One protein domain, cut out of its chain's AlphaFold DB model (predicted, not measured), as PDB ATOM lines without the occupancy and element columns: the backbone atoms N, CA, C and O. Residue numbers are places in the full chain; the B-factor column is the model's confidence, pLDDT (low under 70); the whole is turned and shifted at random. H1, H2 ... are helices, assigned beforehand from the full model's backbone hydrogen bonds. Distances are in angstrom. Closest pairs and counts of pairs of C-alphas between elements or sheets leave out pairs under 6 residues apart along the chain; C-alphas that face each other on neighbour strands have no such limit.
ATOM      1  N   ARG A   2       6.316  20.754  84.529       54.34
ATOM      2  CA  ARG A   2       7.208  20.169  83.485       54.34
ATOM      3  C   ARG A   2       7.460  21.034  82.230       54.34
ATOM      4  O   ARG A   2       8.542  20.962  81.659       54.34
ATOM      5  N   LYS A   3       6.510  21.887  81.811       59.56
ATOM      6  CA  LYS A   3       6.698  22.816  80.669       59.56
ATOM      7  C   LYS A   3       7.634  24.002  80.975       59.56
ATOM      8  O   LYS A   3       8.230  24.530  80.046       59.56
ATOM      9  N   LEU A   4       7.792  24.380  82.249       64.81
ATOM     10  CA  LEU A   4       8.682  25.466  82.704       64.81
ATOM     11  C   LEU A   4      10.104  24.975  83.020       64.81
ATOM     12  O   LEU A   4      11.047  25.745  82.912       64.81
ATOM     13  N   GLN A   5      10.280  23.689  83.340       72.00
ATOM     14  CA  GLN A   5      11.591  23.113  83.671       72.00
ATOM     15  C   GLN A   5      12.602  23.240  82.525       72.00
ATOM     16  O   GLN A   5      13.748  23.584  82.761       72.00
ATOM     17  N   ARG A   6      12.180  23.027  81.272       70.94
ATOM     18  CA  ARG A   6      13.063  23.166  80.104       70.94
ATOM     19  C   ARG A   6      13.572  24.588  79.865       70.94
ATOM     20  O   ARG A   6      14.786  24.740  79.784       70.94
ATOM     21  N   PRO A   7      12.709  25.615  79.733       76.88
ATOM     22  CA  PRO A   7      13.190  26.980  79.561       76.88
ATOM     23  C   PRO A   7      14.023  27.444  80.761       76.88
ATOM     24  O   PRO A   7      15.019  28.120  80.546       76.88
ATOM     25  N   LEU A   8      13.700  27.007  81.988       77.81
ATOM     26  CA  LEU A   8      14.516  27.294  83.171       77.81
ATOM     27  C   LEU A   8      15.897  26.626  83.111       77.81
ATOM     28  O   LEU A   8      16.887  27.318  83.282       77.81
ATOM     29  N   SER A   9      16.005  25.330  82.797       78.44
ATOM     30  CA  SER A   9      17.311  24.657  82.667       78.44
ATOM     31  C   SER A   9      18.175  25.259  81.561       78.44
ATOM     32  O   SER A   9      19.388  25.381  81.725       78.44
ATOM     33  N   ILE A  10      17.556  25.653  80.443       77.62
ATOM     34  CA  ILE A  10      18.235  26.368  79.360       77.62
ATOM     35  C   ILE A  10      18.760  27.700  79.901       77.62
ATOM     36  O   ILE A  10      19.963  27.937  79.860       77.62
ATOM     37  N   LEU A  11      17.884  28.524  80.481       81.38
ATOM     38  CA  LEU A  11      18.245  29.830  81.027       81.38
ATOM     39  C   LEU A  11      19.372  29.723  82.065       81.38
ATOM     40  O   LEU A  11      20.359  30.439  81.958       81.38
ATOM     41  N   THR A  12      19.272  28.794  83.020       82.44
ATOM     42  CA  THR A  12      20.295  28.576  84.051       82.44
ATOM     43  C   THR A  12      21.637  28.181  83.443       82.44
ATOM     44  O   THR A  12      22.650  28.770  83.801       82.44
ATOM     45  N   THR A  13      21.662  27.238  82.493       79.62
ATOM     46  CA  THR A  13      22.913  26.817  81.835       79.62
ATOM     47  C   THR A  13      23.578  27.999  81.131       79.62
ATOM     48  O   THR A  13      24.780  28.209  81.269       79.62
ATOM     49  N   PHE A  14      22.796  28.813  80.423       76.69
ATOM     50  CA  PHE A  14      23.323  29.972  79.711       76.69
ATOM     51  C   PHE A  14      23.758  31.102  80.639       76.69
ATOM     52  O   PHE A  14      24.788  31.708  80.370       76.69
ATOM     53  N   ILE A  15      23.044  31.351  81.740       83.25
ATOM     54  CA  ILE A  15      23.482  32.304  82.769       83.25
ATOM     55  C   ILE A  15      24.816  31.853  83.364       83.25
ATOM     56  O   ILE A  15      25.726  32.666  83.463       83.25
ATOM     57  N   VAL A  16      24.963  30.569  83.708       82.75
ATOM     58  CA  VAL A  16      26.213  30.031  84.268       82.75
ATOM     59  C   VAL A  16      27.364  30.181  83.277       82.75
ATOM     60  O   VAL A  16      28.411  30.701  83.650       82.75
ATOM     61  N   VAL A  17      27.175  29.797  82.010       77.19
ATOM     62  CA  VAL A  17      28.208  29.941  80.969       77.19
ATOM     63  C   VAL A  17      28.542  31.412  80.719       77.19
ATOM     64  O   VAL A  17      29.714  31.770  80.655       77.19
ATOM     65  N   PHE A  18      27.535  32.280  80.613       80.25
ATOM     66  CA  PHE A  18      27.735  33.711  80.393       80.25
ATOM     67  C   PHE A  18      28.487  34.362  81.558       80.25
ATOM     68  O   PHE A  18      29.436  35.113  81.338       80.25
ATOM     69  N   LEU A  19      28.103  34.045  82.793       81.69
ATOM     70  CA  LEU A  19      28.736  34.562  84.001       81.69
ATOM     71  C   LEU A  19      30.166  34.033  84.139       81.69
ATOM     72  O   LEU A  19      31.069  34.813  84.410       81.69
ATOM     73  N   PHE A  20      30.397  32.751  83.856       81.00
ATOM     74  CA  PHE A  20      31.732  32.155  83.811       81.00
ATOM     75  C   PHE A  20      32.640  32.850  82.789       81.00
ATOM     76  O   PHE A  20      33.740  33.276  83.133       81.00
ATOM     77  N   LEU A  21      32.169  33.042  81.553       77.25
ATOM     78  CA  LEU A  21      32.928  33.737  80.509       77.25
ATOM     79  C   LEU A  21      33.177  35.209  80.844       77.25
ATOM     80  O   LEU A  21      34.258  35.727  80.568       77.25
ATOM     81  N   THR A  22      32.194  35.878  81.449       79.06
ATOM     82  CA  THR A  22      32.316  37.274  81.880       79.06
ATOM     83  C   THR A  22      33.342  37.400  82.997       79.06
ATOM     84  O   THR A  22      34.224  38.243  82.900       79.06
ATOM     85  N   ILE A  23      33.286  36.537  84.017       81.38
ATOM     86  CA  ILE A  23      34.275  36.493  85.101       81.38
ATOM     87  C   ILE A  23      35.663  36.234  84.522       81.38
ATOM     88  O   ILE A  23      36.569  37.024  84.764       81.38
ATOM     89  N   ILE A  24      35.830  35.191  83.703       76.25
ATOM     90  CA  ILE A  24      37.122  34.909  83.067       76.25
ATOM     91  C   ILE A  24      37.616  36.134  82.315       76.25
ATOM     92  O   ILE A  24      38.750  36.533  82.522       76.25
ATOM     93  N   SER A  25      36.780  36.774  81.501       75.31
ATOM     94  CA  SER A  25      37.190  37.951  80.731       75.31
ATOM     95  C   SER A  25      37.567  39.127  81.639       75.31
ATOM     96  O   SER A  25      38.599  39.754  81.419       75.31
ATOM     97  N   LEU A  26      36.785  39.399  82.687       79.50
ATOM     98  CA  LEU A  26      37.022  40.497  83.625       79.50
ATOM     99  C   LEU A  26      38.290  40.318  84.457       79.50
ATOM    100  O   LEU A  26      38.907  41.319  84.784       79.50
ATOM    101  N   PHE A  27      38.687  39.091  84.794       75.62
ATOM    102  CA  PHE A  27      39.946  38.836  85.504       75.62
ATOM    103  C   PHE A  27      41.126  38.680  84.541       75.62
ATOM    104  O   PHE A  27      42.217  39.188  84.787       75.62
ATOM    105  N   MET A  28      40.917  38.004  83.416       72.12
ATOM    106  CA  MET A  28      41.978  37.661  82.477       72.12
ATOM    107  C   MET A  28      42.420  38.858  81.636       72.12
ATOM    108  O   MET A  28      43.616  39.032  81.448       72.12
ATOM    109  N   VAL A  29      41.507  39.698  81.135       74.81
ATOM    110  CA  VAL A  29      41.867  40.879  80.326       74.81
ATOM    111  C   VAL A  29      42.764  41.867  81.090       74.81
ATOM    112  O   VAL A  29      43.805  42.242  80.535       74.81
ATOM    113  N   PRO A  30      42.449  42.292  82.333       75.81
ATOM    114  CA  PRO A  30      43.346  43.169  83.079       75.81
ATOM    115  C   PRO A  30      44.650  42.463  83.443       75.81
ATOM    116  O   PRO A  30      45.705  43.051  83.237       75.81
ATOM    117  N   GLN A  31      44.611  41.188  83.853       73.94
ATOM    118  CA  GLN A  31      45.826  40.420  84.139       73.94
ATOM    119  C   GLN A  31      46.740  40.314  82.909       73.94
ATOM    120  O   GLN A  31      47.954  40.468  83.027       73.94
ATOM    121  N   LEU A  32      46.179  40.070  81.719       70.31
ATOM    122  CA  LEU A  32      46.909  40.045  80.448       70.31
ATOM    123  C   LEU A  32      47.524  41.411  80.155       70.31
ATOM    124  O   LEU A  32      48.691  41.489  79.788       70.31
ATOM    125  N   THR A  33      46.756  42.483  80.350       70.44
ATOM    126  CA  THR A  33      47.224  43.855  80.122       70.44
ATOM    127  C   THR A  33      48.381  44.200  81.054       70.44
ATOM    128  O   THR A  33      49.424  44.635  80.576       70.44
ATOM    129  N   GLU A  34      48.238  43.935  82.353       77.19
ATOM    130  CA  GLU A  34      49.280  44.154  83.358       77.19
ATOM    131  C   GLU A  34      50.523  43.302  83.086       77.19
ATOM    132  O   GLU A  34      51.652  43.771  83.201       77.19
ATOM    133  N   SER A  35      50.339  42.052  82.658       74.12
ATOM    134  CA  SER A  35      51.462  41.167  82.340       74.12
ATOM    135  C   SER A  35      52.219  41.652  81.102       74.12
ATOM    136  O   SER A  35      53.448  41.624  81.093       74.12
ATOM    137  N   ILE A  36      51.516  42.160  80.081       71.25
ATOM    138  CA  ILE A  36      52.133  42.773  78.894       71.25
ATOM    139  C   ILE A  36      52.871  44.064  79.266       71.25
ATOM    140  O   ILE A  36      53.997  44.269  78.809       71.25
ATOM    141  N   THR A  37      52.266  44.942  80.074       74.56
ATOM    142  CA  THR A  37      52.908  46.202  80.479       74.56
ATOM    143  C   THR A  37      54.136  45.934  81.337       74.56
ATOM    144  O   THR A  37      55.186  46.498  81.044       74.56
ATOM    145  N   THR A  38      54.044  45.013  82.298       77.75
ATOM    146  CA  THR A  38      55.157  44.568  83.152       77.75
ATOM    147  C   THR A  38      56.274  43.926  82.331       77.75
ATOM    148  O   THR A  38      57.447  44.219  82.547       77.75
ATOM    149  N   LEU A  39      55.933  43.081  81.350       73.81
ATOM    150  CA  LEU A  39      56.913  42.477  80.444       73.81
ATOM    151  C   LEU A  39      57.661  43.543  79.641       73.81
ATOM    152  O   LEU A  39      58.880  43.480  79.515       73.81
ATOM    153  N   LYS A  40      56.944  44.539  79.113       73.88
ATOM    154  CA  LYS A  40      57.544  45.619  78.329       73.88
ATOM    155  C   LYS A  40      58.385  46.560  79.195       73.88
ATOM    156  O   LYS A  40      59.479  46.929  78.777       73.88
ATOM    157  N   SER A  41      57.892  46.957  80.369       79.50
ATOM    158  CA  SER A  41      58.575  47.913  81.249       79.50
ATOM    159  C   SER A  41      59.822  47.323  81.899       79.50
ATOM    160  O   SER A  41      60.798  48.040  82.093       79.50
ATOM    161  N   ASN A  42      59.812  46.020  82.192       81.12
ATOM    162  CA  ASN A  42      60.898  45.344  82.903       81.12
ATOM    163  C   ASN A  42      61.801  44.511  81.987       81.12
ATOM    164  O   ASN A  42      62.642  43.767  82.481       81.12
ATOM    165  N   MET A  43      61.674  44.644  80.662       77.31
ATOM    166  CA  MET A  43      62.464  43.864  79.701       77.31
ATOM    167  C   MET A  43      63.973  43.980  79.951       77.31
ATOM    168  O   MET A  43      64.669  42.972  79.967       77.31
ATOM    169  N   ASN A  44      64.472  45.191  80.212       77.19
ATOM    170  CA  ASN A  44      65.893  45.400  80.506       77.19
ATOM    171  C   ASN A  44      66.316  44.657  81.784       77.19
ATOM    172  O   ASN A  44      67.302  43.932  81.774       77.19
ATOM    173  N   VAL A  45      65.503  44.738  82.844       81.69
ATOM    174  CA  VAL A  45      65.745  44.040  84.120       81.69
ATOM    175  C   VAL A  45      65.749  42.517  83.942       81.69
ATOM    176  O   VAL A  45      66.528  41.808  84.582       81.69
ATOM    177  N   TYR A  46      64.898  41.992  83.063       79.94
ATOM    178  CA  TYR A  46      64.838  40.565  82.746       79.94
ATOM    179  C   TYR A  46      66.065  40.085  81.977       79.94
ATOM    180  O   TYR A  46      66.618  39.030  82.290       79.94
ATOM    181  N   LEU A  47      66.542  40.882  81.021       75.44
ATOM    182  CA  LEU A  47      67.768  40.580  80.286       75.44
ATOM    183  C   LEU A  47      68.995  40.632  81.202       75.44
ATOM    184  O   LEU A  47      69.837  39.739  81.129       75.44
ATOM    185  N   ASP A  48      69.044  41.584  82.134       80.50
ATOM    186  CA  ASP A  48      70.088  41.643  83.161       80.50
ATOM    187  C   ASP A  48      70.043  40.426  84.095       80.50
ATOM    188  O   ASP A  48      71.080  39.884  84.480       80.50
ATOM    189  N   SER A  49      68.842  39.962  84.453       82.31
ATOM    190  CA  SER A  49      68.654  38.778  85.303       82.31
ATOM    191  C   SER A  49      69.108  37.493  84.605       82.31
ATOM    192  O   SER A  49      69.755  36.649  85.226       82.31
ATOM    193  N   LEU A  50      68.823  37.359  83.306       77.88
ATOM    194  CA  LEU A  50      69.323  36.262  82.477       77.88
ATOM    195  C   LEU A  50      70.855  36.304  82.357       77.88
ATOM    196  O   LEU A  50      71.504  35.265  82.466       77.88
ATOM    197  N   ASN A  51      71.426  37.500  82.183       79.75
ATOM    198  CA  ASN A  51      72.871  37.711  82.114       79.75
ATOM    199  C   ASN A  51      73.569  37.275  83.404       79.75
ATOM    200  O   ASN A  51      74.465  36.433  83.374       79.75
ATOM    201  N   LYS A  52      73.071  37.739  84.553       83.56
ATOM    202  CA  LYS A  52      73.570  37.313  85.865       83.56
ATOM    203  C   LYS A  52      73.482  35.804  86.066       83.56
ATOM    204  O   LYS A  52      74.423  35.218  86.579       83.56
ATOM    205  N   PHE A  53      72.379  35.176  85.660       80.19
ATOM    206  CA  PHE A  53      72.215  33.729  85.796       80.19
ATOM    207  C   PHE A  53      73.229  32.942  84.956       80.19
ATOM    208  O   PHE A  53      73.798  31.969  85.438       80.19
ATOM    209  N   ILE A  54      73.469  33.367  83.714       80.56
ATOM    210  CA  ILE A  54      74.437  32.723  82.821       80.56
ATOM    211  C   ILE A  54      75.867  32.882  83.356       80.56
ATOM    212  O   ILE A  54      76.609  31.901  83.357       80.56
ATOM    213  N   ASN A  55      76.231  34.059  83.871       81.25
ATOM    214  CA  ASN A  55      77.553  34.268  84.471       81.25
ATOM    215  C   ASN A  55      77.723  33.478  85.782       81.25
ATOM    216  O   ASN A  55      78.744  32.829  85.953       81.25
ATOM    217  N   ASP A  56      76.709  33.431  86.659       84.12
ATOM    218  CA  ASP A  56      76.759  32.621  87.893       84.12
ATOM    219  C   ASP A  56      76.917  31.123  87.588       84.12
ATOM    220  O   ASP A  56      77.619  30.404  88.297       84.12
ATOM    221  N   LEU A  57      76.289  30.634  86.512       81.38
ATOM    222  CA  LEU A  57      76.505  29.267  86.041       81.38
ATOM    223  C   LEU A  57      77.924  29.059  85.504       81.38
ATOM    224  O   LEU A  57      78.516  28.018  85.785       81.38
ATOM    225  N   ALA A  58      78.463  30.016  84.747       80.31
ATOM    226  CA  ALA A  58      79.820  29.939  84.214       80.31
ATOM    227  C   ALA A  58      80.862  29.875  85.334       80.31
ATOM    228  O   ALA A  58      81.711  28.984  85.328       80.31
ATOM    229  N   ASP A  59      80.722  30.746  86.334       81.69
ATOM    230  CA  ASP A  59      81.593  30.799  87.507       81.69
ATOM    231  C   ASP A  59      81.468  29.521  88.355       81.69
ATOM    232  O   ASP A  59      82.463  28.968  88.819       81.69
ATOM    233  N   ARG A  60      80.247  28.993  88.536       83.44
ATOM    234  CA  ARG A  60      79.995  27.796  89.358       83.44
ATOM    235  C   ARG A  60      80.577  26.510  88.772       83.44
ATOM    236  O   ARG A  60      80.951  25.622  89.534       83.44
ATOM    237  N   TYR A  61      80.594  26.380  87.449       80.88
ATOM    238  CA  TYR A  61      81.122  25.199  86.760       80.88
ATOM    239  C   TYR A  61      82.551  25.399  86.237       80.88
ATOM    240  O   TYR A  61      83.023  24.565  85.468       80.88
ATOM    241  N   ASP A  62      83.216  26.480  86.663       77.38
ATOM    242  CA  ASP A  62      84.561  26.884  86.241       77.38
ATOM    243  C   ASP A  62      84.745  26.833  84.719       77.38
ATOM    244  O   ASP A  62      85.743  26.360  84.178       77.38
ATOM    245  N   LEU A  63      83.734  27.318  83.996       71.00
ATOM    246  CA  LEU A  63      83.749  27.404  82.538       71.00
ATOM    247  C   LEU A  63      84.628  28.570  82.057       71.00
ATOM    248  O   LEU A  63      84.358  29.131  81.001       71.00
ATOM    249  N   THR A  64      85.656  28.967  82.812       62.94
ATOM    250  CA  THR A  64      86.463  30.163  82.548       62.94
ATOM    251  C   THR A  64      87.693  29.842  81.684       62.94
ATOM    252  O   THR A  64      88.422  28.886  81.933       62.94
ATOM    253  N   GLY A  65      87.905  30.616  80.608       68.62
ATOM    254  CA  GLY A  65      88.991  30.412  79.631       68.62
ATOM    255  C   GLY A  65      88.536  30.536  78.169       68.62
ATOM    256  O   GLY A  65      87.487  31.120  77.888       68.62
ATOM    257  N   ASP A  66      89.303  29.964  77.233       61.44
ATOM    258  CA  ASP A  66      89.035  30.000  75.779       61.44
ATOM    259  C   ASP A  66      87.650  29.438  75.402       61.44
ATOM    260  O   ASP A  66      87.000  29.939  74.487       61.44
ATOM    261  N   ILE A  67      87.143  28.476  76.183       60.25
ATOM    262  CA  ILE A  67      85.807  27.880  76.027       60.25
ATOM    263  C   ILE A  67      84.697  28.916  76.279       60.25
ATOM    264  O   ILE A  67      83.703  28.930  75.556       60.25
ATOM    265  N   TRP A  68      84.856  29.830  77.247       65.38
ATOM    266  CA  TRP A  68      83.894  30.921  77.462       65.38
ATOM    267  C   TRP A  68      83.940  31.954  76.347       65.38
ATOM    268  O   TRP A  68      82.913  32.534  76.021       65.38
ATOM    269  N   ASN A  69      85.110  32.183  75.752       63.69
ATOM    270  CA  ASN A  69      85.263  33.113  74.637       63.69
ATOM    271  C   ASN A  69      84.659  32.547  73.338       63.69
ATOM    272  O   ASN A  69      84.064  33.309  72.577       63.69
ATOM    273  N   GLU A  70      84.707  31.227  73.121       60.97
ATOM    274  CA  GLU A  70      83.992  30.547  72.025       60.97
ATOM    275  C   GLU A  70      82.477  30.431  72.269       60.97
ATOM    276  O   GLU A  70      81.686  30.566  71.336       60.97
ATOM    277  N   ILE A  71      82.055  30.223  73.522       60.78
ATOM    278  CA  ILE A  71      80.641  30.197  73.938       60.78
ATOM    279  C   ILE A  71      80.096  31.617  74.161       60.78
ATOM    280  O   ILE A  71      78.890  31.774  74.374       60.78
ATOM    281  N   SER A  72      80.961  32.641  74.101       60.47
ATOM    282  CA  SER A  72      80.665  33.997  74.560       60.47
ATOM    283  C   SER A  72      79.365  34.466  73.945       60.47
ATOM    284  O   SER A  72      79.203  34.666  72.738       60.47
ATOM    285  N   VAL A  73      78.371  34.546  74.818       63.88
ATOM    286  CA  VAL A  73      77.018  34.814  74.399       63.88
ATOM    287  C   VAL A  73      77.013  36.244  73.898       63.88
ATOM    288  O   VAL A  73      77.236  37.179  74.666       63.88
ATOM    289  N   ASN A  74      76.775  36.426  72.599       71.62
ATOM    290  CA  ASN A  74      76.617  37.755  72.040       71.62
ATOM    291  C   ASN A  74      75.336  38.361  72.621       71.62
ATOM    292  O   ASN A  74      74.232  38.170  72.107       71.62
ATOM    293  N   TRP A  75      75.489  39.082  73.729       68.38
ATOM    294  CA  TRP A  75      74.385  39.678  74.467       68.38
ATOM    295  C   TRP A  75      73.602  40.665  73.615       68.38
ATOM    296  O   TRP A  75      72.388  40.749  73.769       68.38
ATOM    297  N   ASN A  76      74.249  41.329  72.654       69.94
ATOM    298  CA  ASN A  76      73.559  42.172  71.680       69.94
ATOM    299  C   ASN A  76      72.704  41.334  70.721       69.94
ATOM    300  O   ASN A  76      71.599  41.736  70.362       69.94
ATOM    301  N   GLU A  77      73.162  40.150  70.322       76.81
ATOM    302  CA  GLU A  77      72.380  39.233  69.493       76.81
ATOM    303  C   GLU A  77      71.211  38.606  70.265       76.81
ATOM    304  O   GLU A  77      70.100  38.559  69.734       76.81
ATOM    305  N   ILE A  78      71.413  38.194  71.524       73.56
ATOM    306  CA  ILE A  78      70.324  37.744  72.404       73.56
ATOM    307  C   ILE A  78      69.341  38.879  72.659       73.56
ATOM    308  O   ILE A  78      68.140  38.665  72.531       73.56
ATOM    309  N   PHE A  79      69.816  40.085  72.966       71.06
ATOM    310  CA  PHE A  79      68.969  41.261  73.146       71.06
ATOM    311  C   PHE A  79      68.120  41.499  71.896       71.06
ATOM    312  O   PHE A  79      66.900  41.624  71.983       71.06
ATOM    313  N   ASN A  80      68.734  41.460  70.711       77.44
ATOM    314  CA  ASN A  80      68.036  41.642  69.445       77.44
ATOM    315  C   ASN A  80      67.040  40.507  69.149       77.44
ATOM    316  O   ASN A  80      65.930  40.781  68.691       77.44
ATOM    317  N   LYS A  81      67.390  39.241  69.411       77.62
ATOM    318  CA  LYS A  81      66.503  38.078  69.220       77.62
ATOM    319  C   LYS A  81      65.337  38.082  70.211       77.62
ATOM    320  O   LYS A  81      64.195  37.911  69.790       77.62
ATOM    321  N   SER A  82      65.595  38.352  71.487       71.44
ATOM    322  CA  SER A  82      64.583  38.480  72.541       71.44
ATOM    323  C   SER A  82      63.668  39.672  72.288       71.44
ATOM    324  O   SER A  82      62.453  39.522  72.330       71.44
ATOM    325  N   SER A  83      64.218  40.831  71.918       72.19
ATOM    326  CA  SER A  83      63.439  42.018  71.545       72.19
ATOM    327  C   SER A  83      62.552  41.756  70.326       72.19
ATOM    328  O   SER A  83      61.372  42.110  70.337       72.19
ATOM    329  N   LYS A  84      63.058  41.054  69.301       78.19
ATOM    330  CA  LYS A  84      62.248  40.609  68.153       78.19
ATOM    331  C   LYS A  84      61.151  39.630  68.567       78.19
ATOM    332  O   LYS A  84      60.015  39.800  68.136       78.19
ATOM    333  N   PHE A  85      61.458  38.644  69.409       71.75
ATOM    334  CA  PHE A  85      60.470  37.686  69.909       71.75
ATOM    335  C   PHE A  85      59.371  38.390  70.712       71.75
ATOM    336  O   PHE A  85      58.191  38.190  70.449       71.75
ATOM    337  N   VAL A  86      59.738  39.289  71.624       72.00
ATOM    338  CA  VAL A  86      58.809  40.117  72.405       72.00
ATOM    339  C   VAL A  86      57.959  40.985  71.487       72.00
ATOM    340  O   VAL A  86      56.740  41.029  71.634       72.00
ATOM    341  N   SER A  87      58.580  41.630  70.501       72.81
ATOM    342  CA  SER A  87      57.888  42.470  69.520       72.81
ATOM    343  C   SER A  87      56.967  41.666  68.597       72.81
ATOM    344  O   SER A  87      56.013  42.228  68.073       72.81
ATOM    345  N   ALA A  88      57.205  40.364  68.418       74.31
ATOM    346  CA  ALA A  88      56.325  39.461  67.681       74.31
ATOM    347  C   ALA A  88      55.196  38.893  68.559       74.31
ATOM    348  O   ALA A  88      54.063  38.776  68.101       74.31
ATOM    349  N   VAL A  89      55.481  38.568  69.823       67.12
ATOM    350  CA  VAL A  89      54.538  37.921  70.746       67.12
ATOM    351  C   VAL A  89      53.583  38.918  71.394       67.12
ATOM    352  O   VAL A  89      52.393  38.625  71.482       67.12
ATOM    353  N   ILE A  90      54.038  40.113  71.791       72.44
ATOM    354  CA  ILE A  90      53.169  41.129  72.411       72.44
ATOM    355  C   ILE A  90      51.965  41.471  71.518       72.44
ATOM    356  O   ILE A  90      50.843  41.429  72.027       72.44
ATOM    357  N   PRO A  91      52.123  41.754  70.207       75.44
ATOM    358  CA  PRO A  91      50.981  41.991  69.330       75.44
ATOM    359  C   PRO A  91      50.053  40.783  69.221       75.44
ATOM    360  O   PRO A  91      48.848  40.971  69.119       75.44
ATOM    361  N   GLN A  92      50.575  39.554  69.270       68.81
ATOM    362  CA  GLN A  92      49.752  38.339  69.232       68.81
ATOM    363  C   GLN A  92      48.942  38.166  70.519       68.81
ATOM    364  O   GLN A  92      47.749  37.891  70.434       68.81
ATOM    365  N   ILE A  93      49.537  38.399  71.696       67.06
ATOM    366  CA  ILE A  93      48.810  38.380  72.976       67.06
ATOM    367  C   ILE A  93      47.778  39.512  73.000       67.06
ATOM    368  O   ILE A  93      46.626  39.279  73.347       67.06
ATOM    369  N   TYR A  94      48.142  40.720  72.566       69.94
ATOM    370  CA  TYR A  94      47.212  41.846  72.478       69.94
ATOM    371  C   TYR A  94      46.053  41.565  71.513       69.94
ATOM    372  O   TYR A  94      44.894  41.802  71.849       69.94
ATOM    373  N   ASN A  95      46.344  41.010  70.334       72.00
ATOM    374  CA  ASN A  95      45.331  40.598  69.369       72.00
ATOM    375  C   ASN A  95      44.471  39.462  69.918       72.00
ATOM    376  O   ASN A  95      43.268  39.489  69.705       72.00
ATOM    377  N   PHE A  96      45.035  38.503  70.654       67.25
ATOM    378  CA  PHE A  96      44.276  37.463  71.342       67.25
ATOM    379  C   PHE A  96      43.329  38.070  72.382       67.25
ATOM    380  O   PHE A  96      42.139  37.778  72.342       67.25
ATOM    381  N   THR A  97      43.804  38.983  73.233       69.19
ATOM    382  CA  THR A  97      42.974  39.718  74.202       69.19
ATOM    383  C   THR A  97      41.862  40.496  73.499       69.19
ATOM    384  O   THR A  97      40.699  40.399  73.879       69.19
ATOM    385  N   LYS A  98      42.186  41.227  72.426       72.38
ATOM    386  CA  LYS A  98      41.208  41.985  71.633       72.38
ATOM    387  C   LYS A  98      40.199  41.068  70.944       72.38
ATOM    388  O   LYS A  98      39.011  41.374  70.930       72.38
ATOM    389  N   ASN A  99      40.650  39.946  70.390       70.12
ATOM    390  CA  ASN A  99      39.800  38.944  69.756       70.12
ATOM    391  C   ASN A  99      38.931  38.219  70.775       70.12
ATOM    392  O   ASN A  99      37.819  37.842  70.434       70.12
ATOM    393  N   LEU A 100      39.397  38.055  72.010       67.50
ATOM    394  CA  LEU A 100      38.594  37.531  73.102       67.50
ATOM    395  C   LEU A 100      37.489  38.527  73.459       67.50
ATOM    396  O   LEU A 100      36.324  38.145  73.454       67.50
ATOM    397  N   THR A 101      37.820  39.811  73.628       68.50
ATOM    398  CA  THR A 101      36.840  40.880  73.892       68.50
ATOM    399  C   THR A 101      35.829  41.045  72.753       68.50
ATOM    400  O   THR A 101      34.628  41.068  72.996       68.50
ATOM    401  N   ASN A 102      36.276  41.097  71.494       70.56
ATOM    402  CA  ASN A 102      35.387  41.135  70.326       70.56
ATOM    403  C   ASN A 102      34.615  39.815  70.161       70.56
ATOM    404  O   ASN A 102      33.458  39.795  69.741       70.56
ATOM    405  N   GLY A 103      35.255  38.709  70.529       69.81
ATOM    406  CA  GLY A 103      34.693  37.371  70.558       69.81
ATOM    407  C   GLY A 103      33.528  37.253  71.529       69.81
ATOM    408  O   GLY A 103      32.628  36.473  71.249       69.81
ATOM    409  N   ILE A 104      33.463  38.072  72.586       71.50
ATOM    410  CA  ILE A 104      32.308  38.119  73.495       71.50
ATOM    411  C   ILE A 104      31.021  38.394  72.712       71.50
ATOM    412  O   ILE A 104      30.030  37.714  72.949       71.50
ATOM    413  N   ILE A 105      31.025  39.307  71.732       73.00
ATOM    414  CA  ILE A 105      29.832  39.580  70.910       73.00
ATOM    415  C   ILE A 105      29.445  38.339  70.098       73.00
ATOM    416  O   ILE A 105      28.282  37.938  70.100       73.00
ATOM    417  N   ASN A 106      30.414  37.683  69.457       77.31
ATOM    418  CA  ASN A 106      30.165  36.458  68.691       77.31
ATOM    419  C   ASN A 106      29.694  35.303  69.581       77.31
ATOM    420  O   ASN A 106      28.826  34.532  69.178       77.31
ATOM    421  N   ILE A 107      30.225  35.198  70.799       75.94
ATOM    422  CA  ILE A 107      29.804  34.209  71.787       75.94
ATOM    423  C   ILE A 107      28.387  34.518  72.262       75.94
ATOM    424  O   ILE A 107      27.576  33.603  72.333       75.94
ATOM    425  N   ILE A 108      28.050  35.782  72.521       75.62
ATOM    426  CA  ILE A 108      26.693  36.206  72.878       75.62
ATOM    427  C   ILE A 108      25.720  35.846  71.753       75.62
ATOM    428  O   ILE A 108      24.711  35.192  72.008       75.62
ATOM    429  N   ILE A 109      26.033  36.201  70.503       82.75
ATOM    430  CA  ILE A 109      25.212  35.840  69.338       82.75
ATOM    431  C   ILE A 109      25.086  34.317  69.233       82.75
ATOM    432  O   ILE A 109      23.979  33.799  69.096       82.75
ATOM    433  N   GLY A 110      26.195  33.587  69.357       84.81
ATOM    434  CA  GLY A 110      26.222  32.127  69.336       84.81
ATOM    435  C   GLY A 110      25.375  31.505  70.447       84.81
ATOM    436  O   GLY A 110      24.655  30.540  70.200       84.81
ATOM    437  N   ILE A 111      25.386  32.093  71.643       79.94
ATOM    438  CA  ILE A 111      24.540  31.726  72.780       79.94
ATOM    439  C   ILE A 111      23.067  31.955  72.436       79.94
ATOM    440  O   ILE A 111      22.269  31.031  72.583       79.94
ATOM    441  N   PHE A 112      22.699  33.130  71.921       82.06
ATOM    442  CA  PHE A 112      21.321  33.423  71.517       82.06
ATOM    443  C   PHE A 112      20.819  32.450  70.446       82.06
ATOM    444  O   PHE A 112      19.726  31.890  70.573       82.06
ATOM    445  N   VAL A 113      21.634  32.194  69.421       87.12
ATOM    446  CA  VAL A 113      21.329  31.216  68.370       87.12
ATOM    447  C   VAL A 113      21.183  29.816  68.969       87.12
ATOM    448  O   VAL A 113      20.213  29.120  68.672       87.12
ATOM    449  N   SER A 114      22.081  29.420  69.871       86.38
ATOM    450  CA  SER A 114      22.039  28.117  70.542       86.38
ATOM    451  C   SER A 114      20.783  27.951  71.401       86.38
ATOM    452  O   SER A 114      20.130  26.911  71.312       86.38
ATOM    453  N   ILE A 115      20.383  28.974  72.169       81.94
ATOM    454  CA  ILE A 115      19.124  28.995  72.937       81.94
ATOM    455  C   ILE A 115      17.942  28.768  72.001       81.94
ATOM    456  O   ILE A 115      17.090  27.918  72.264       81.94
ATOM    457  N   TYR A 116      17.888  29.514  70.901       82.75
ATOM    458  CA  TYR A 116      16.779  29.449  69.960       82.75
ATOM    459  C   TYR A 116      16.678  28.078  69.277       82.75
ATOM    460  O   TYR A 116      15.589  27.496  69.206       82.75
ATOM    461  N   LEU A 117      17.808  27.535  68.816       87.25
ATOM    462  CA  LEU A 117      17.883  26.202  68.216       87.25
ATOM    463  C   LEU A 117      17.481  25.118  69.218       87.25
ATOM    464  O   LEU A 117      16.694  24.233  68.882       87.25
ATOM    465  N   LEU A 118      17.955  25.215  70.460       86.56
ATOM    466  CA  LEU A 118      17.651  24.251  71.510       86.56
ATOM    467  C   LEU A 118      16.176  24.308  71.932       86.56
ATOM    468  O   LEU A 118      15.550  23.262  72.112       86.56
ATOM    469  N   ALA A 119      15.594  25.506  72.026       84.19
ATOM    470  CA  ALA A 119      14.178  25.705  72.325       84.19
ATOM    471  C   ALA A 119      13.264  25.136  71.227       84.19
ATOM    472  O   ALA A 119      12.164  24.663  71.517       84.19
ATOM    473  N   LYS A 120      13.715  25.156  69.965       88.19
ATOM    474  CA  LYS A 120      12.964  24.639  68.810       88.19
ATOM    475  C   LYS A 120      13.405  23.246  68.355       88.19
ATOM    476  O   LYS A 120      12.906  22.778  67.327       88.19
ATOM    477  N   LYS A 121      14.272  22.557  69.102       88.62
ATOM    478  CA  LYS A 121      14.907  21.306  68.654       88.62
ATOM    479  C   LYS A 121      13.902  20.226  68.247       88.62
ATOM    480  O   LYS A 121      14.077  19.608  67.205       88.62
ATOM    481  N   GLU A 122      12.808  20.028  68.992       89.25
ATOM    482  CA  GLU A 122      11.795  19.015  68.646       89.25
ATOM    483  C   GLU A 122      11.100  19.333  67.327       89.25
ATOM    484  O   GLU A 122      10.850  18.436  66.521       89.25
ATOM    485  N   LYS A 123      10.798  20.618  67.102       91.38
ATOM    486  CA  LYS A 123      10.168  21.082  65.867       91.38
ATOM    487  C   LYS A 123      11.116  20.880  64.686       91.38
ATOM    488  O   LYS A 123      10.690  20.344  63.668       91.38
ATOM    489  N   LEU A 124      12.388  21.252  64.837       91.12
ATOM    490  CA  LEU A 124      13.408  21.095  63.796       91.12
ATOM    491  C   LEU A 124      13.654  19.620  63.456       91.12
ATOM    492  O   LEU A 124      13.623  19.252  62.285       91.12
ATOM    493  N   ILE A 125      13.789  18.756  64.467       92.19
ATOM    494  CA  ILE A 125      13.944  17.307  64.274       92.19
ATOM    495  C   ILE A 125      12.711  16.718  63.578       92.19
ATOM    496  O   ILE A 125      12.851  15.875  62.695       92.19
ATOM    497  N   ARG A 126      11.496  17.153  63.940       93.56
ATOM    498  CA  ARG A 126      10.266  16.695  63.279       93.56
ATOM    499  C   ARG A 126      10.235  17.088  61.800       93.56
ATOM    500  O   ARG A 126       9.934  16.227  60.981       93.56
ATOM    501  N   ILE A 127      10.566  18.338  61.470       94.56
ATOM    502  CA  ILE A 127      10.626  18.823  60.080       94.56
ATOM    503  C   ILE A 127      11.671  18.029  59.288       94.56
ATOM    504  O   ILE A 127      11.373  17.535  58.205       94.56
ATOM    505  N   MET A 128      12.859  17.817  59.858       93.19
ATOM    506  CA  MET A 128      13.905  16.992  59.248       93.19
ATOM    507  C   MET A 128      13.434  15.562  58.968       93.19
ATOM    508  O   MET A 128      13.640  15.055  57.869       93.19
ATOM    509  N   LYS A 129      12.749  14.919  59.922       93.25
ATOM    510  CA  LYS A 129      12.172  13.582  59.715       93.25
ATOM    511  C   LYS A 129      11.128  13.585  58.597       93.25
ATOM    512  O   LYS A 129      11.157  12.693  57.761       93.25
ATOM    513  N   GLN A 130      10.236  14.577  58.565       94.06
ATOM    514  CA  GLN A 130       9.221  14.705  57.511       94.06
ATOM    515  C   GLN A 130       9.859  14.835  56.125       94.06
ATOM    516  O   GLN A 130       9.467  14.106  55.222       94.06
ATOM    517  N   LEU A 131      10.877  15.688  55.975       94.69
ATOM    518  CA  LEU A 131      11.617  15.840  54.720       94.69
ATOM    519  C   LEU A 131      12.297  14.530  54.303       94.69
ATOM    520  O   LEU A 131      12.151  14.096  53.165       94.69
ATOM    521  N   LEU A 132      12.989  13.856  55.225       94.69
ATOM    522  CA  LEU A 132      13.676  12.599  54.918       94.69
ATOM    523  C   LEU A 132      12.708  11.503  54.465       94.69
ATOM    524  O   LEU A 132      12.988  10.823  53.482       94.69
ATOM    525  N   TYR A 133      11.569  11.339  55.141       94.25
ATOM    526  CA  TYR A 133      10.568  10.346  54.742       94.25
ATOM    527  C   TYR A 133       9.789  10.736  53.477       94.25
ATOM    528  O   TYR A 133       9.264   9.846  52.818       94.25
ATOM    529  N   ALA A 134       9.710  12.025  53.134       95.81
ATOM    530  CA  ALA A 134       9.047  12.488  51.916       95.81
ATOM    531  C   ALA A 134       9.920  12.314  50.662       95.81
ATOM    532  O   ALA A 134       9.409  11.939  49.612       95.81
ATOM    533  N   PHE A 135      11.228  12.575  50.766       95.38
ATOM    534  CA  PHE A 135      12.144  12.576  49.618       95.38
ATOM    535  C   PHE A 135      13.001  11.309  49.487       95.38
ATOM    536  O   PHE A 135      13.719  11.157  48.501       95.38
ATOM    537  N   THR A 136      12.971  10.394  50.463       94.19
ATOM    538  CA  THR A 136      13.798   9.175  50.452       94.19
ATOM    539  C   THR A 136      13.002   7.939  50.871       94.19
ATOM    540  O   THR A 136      11.923   8.040  51.451       94.19
TER     541      THR A 136
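AT A GLANCE: This is residues 2 to 136 of the 302 residues of the protein "AI-2E family transporter" of Clostridiaceae bacterium (UniProt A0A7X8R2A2). The longest helix, H4, folds back beside the almost equally long H1, making a slender two-helix rod whose turn at one end is made by H2 and small H3. At the other end residues 120 to 136, with H5, stick out. The printed part has 135 residues with five named helices, H1 to H5 in chain order, and no named strand: all helix. It is extended, with a radius of gyration of the C-alphas of 27.7 A and spans of 85 by 38 by 26 A.

HOW THE PARTS SIT: Start with H4, residues 75 to 119, which has a kink of 35 degrees near residue 104. It touches H1, residues 2 to 41, at a shallow tilt of 14 degrees, opposite ways; look at the closest C-alphas, Val 29 and Thr 97, 6.3 A apart. H2, residues 43 to 60, is close to H4 but not clearly touching, with the C-alphas of Leu 47 and Phe 79 closest at 7.3 A. H3, residues 66 to 71, is apart from H4 and H1. H5, residues 121 to 135, and H4 meet only through their link, as do H1 and H2. Every O i to N i+4 pair is within hydrogen-bond range in H2, H3 and H5; in H1 33 of 36 are, in H4 37 of 41.

IN THESE COORDINATES: Find C-alpha 75 at (74.385, 39.678, 74.467); from there H4 runs 61.8 A to C-alpha 119. H1 runs 58.4 A from C-alpha 2 at (7.208, 20.169, 83.485). H2 measures 25.7 A, H3 8.6 A, and H5 21.1 A, ending at C-alpha 135, (12.144, 12.576, 49.618).

THE WHOLE: The C-alphas farthest apart, Gly 65 and Ala 134, are 86.5 A apart. The printed part has no cut, and its four links are tight. Mean pLDDT of the printed part is 77.3; 24 residues are under 70, among them 64 to 73.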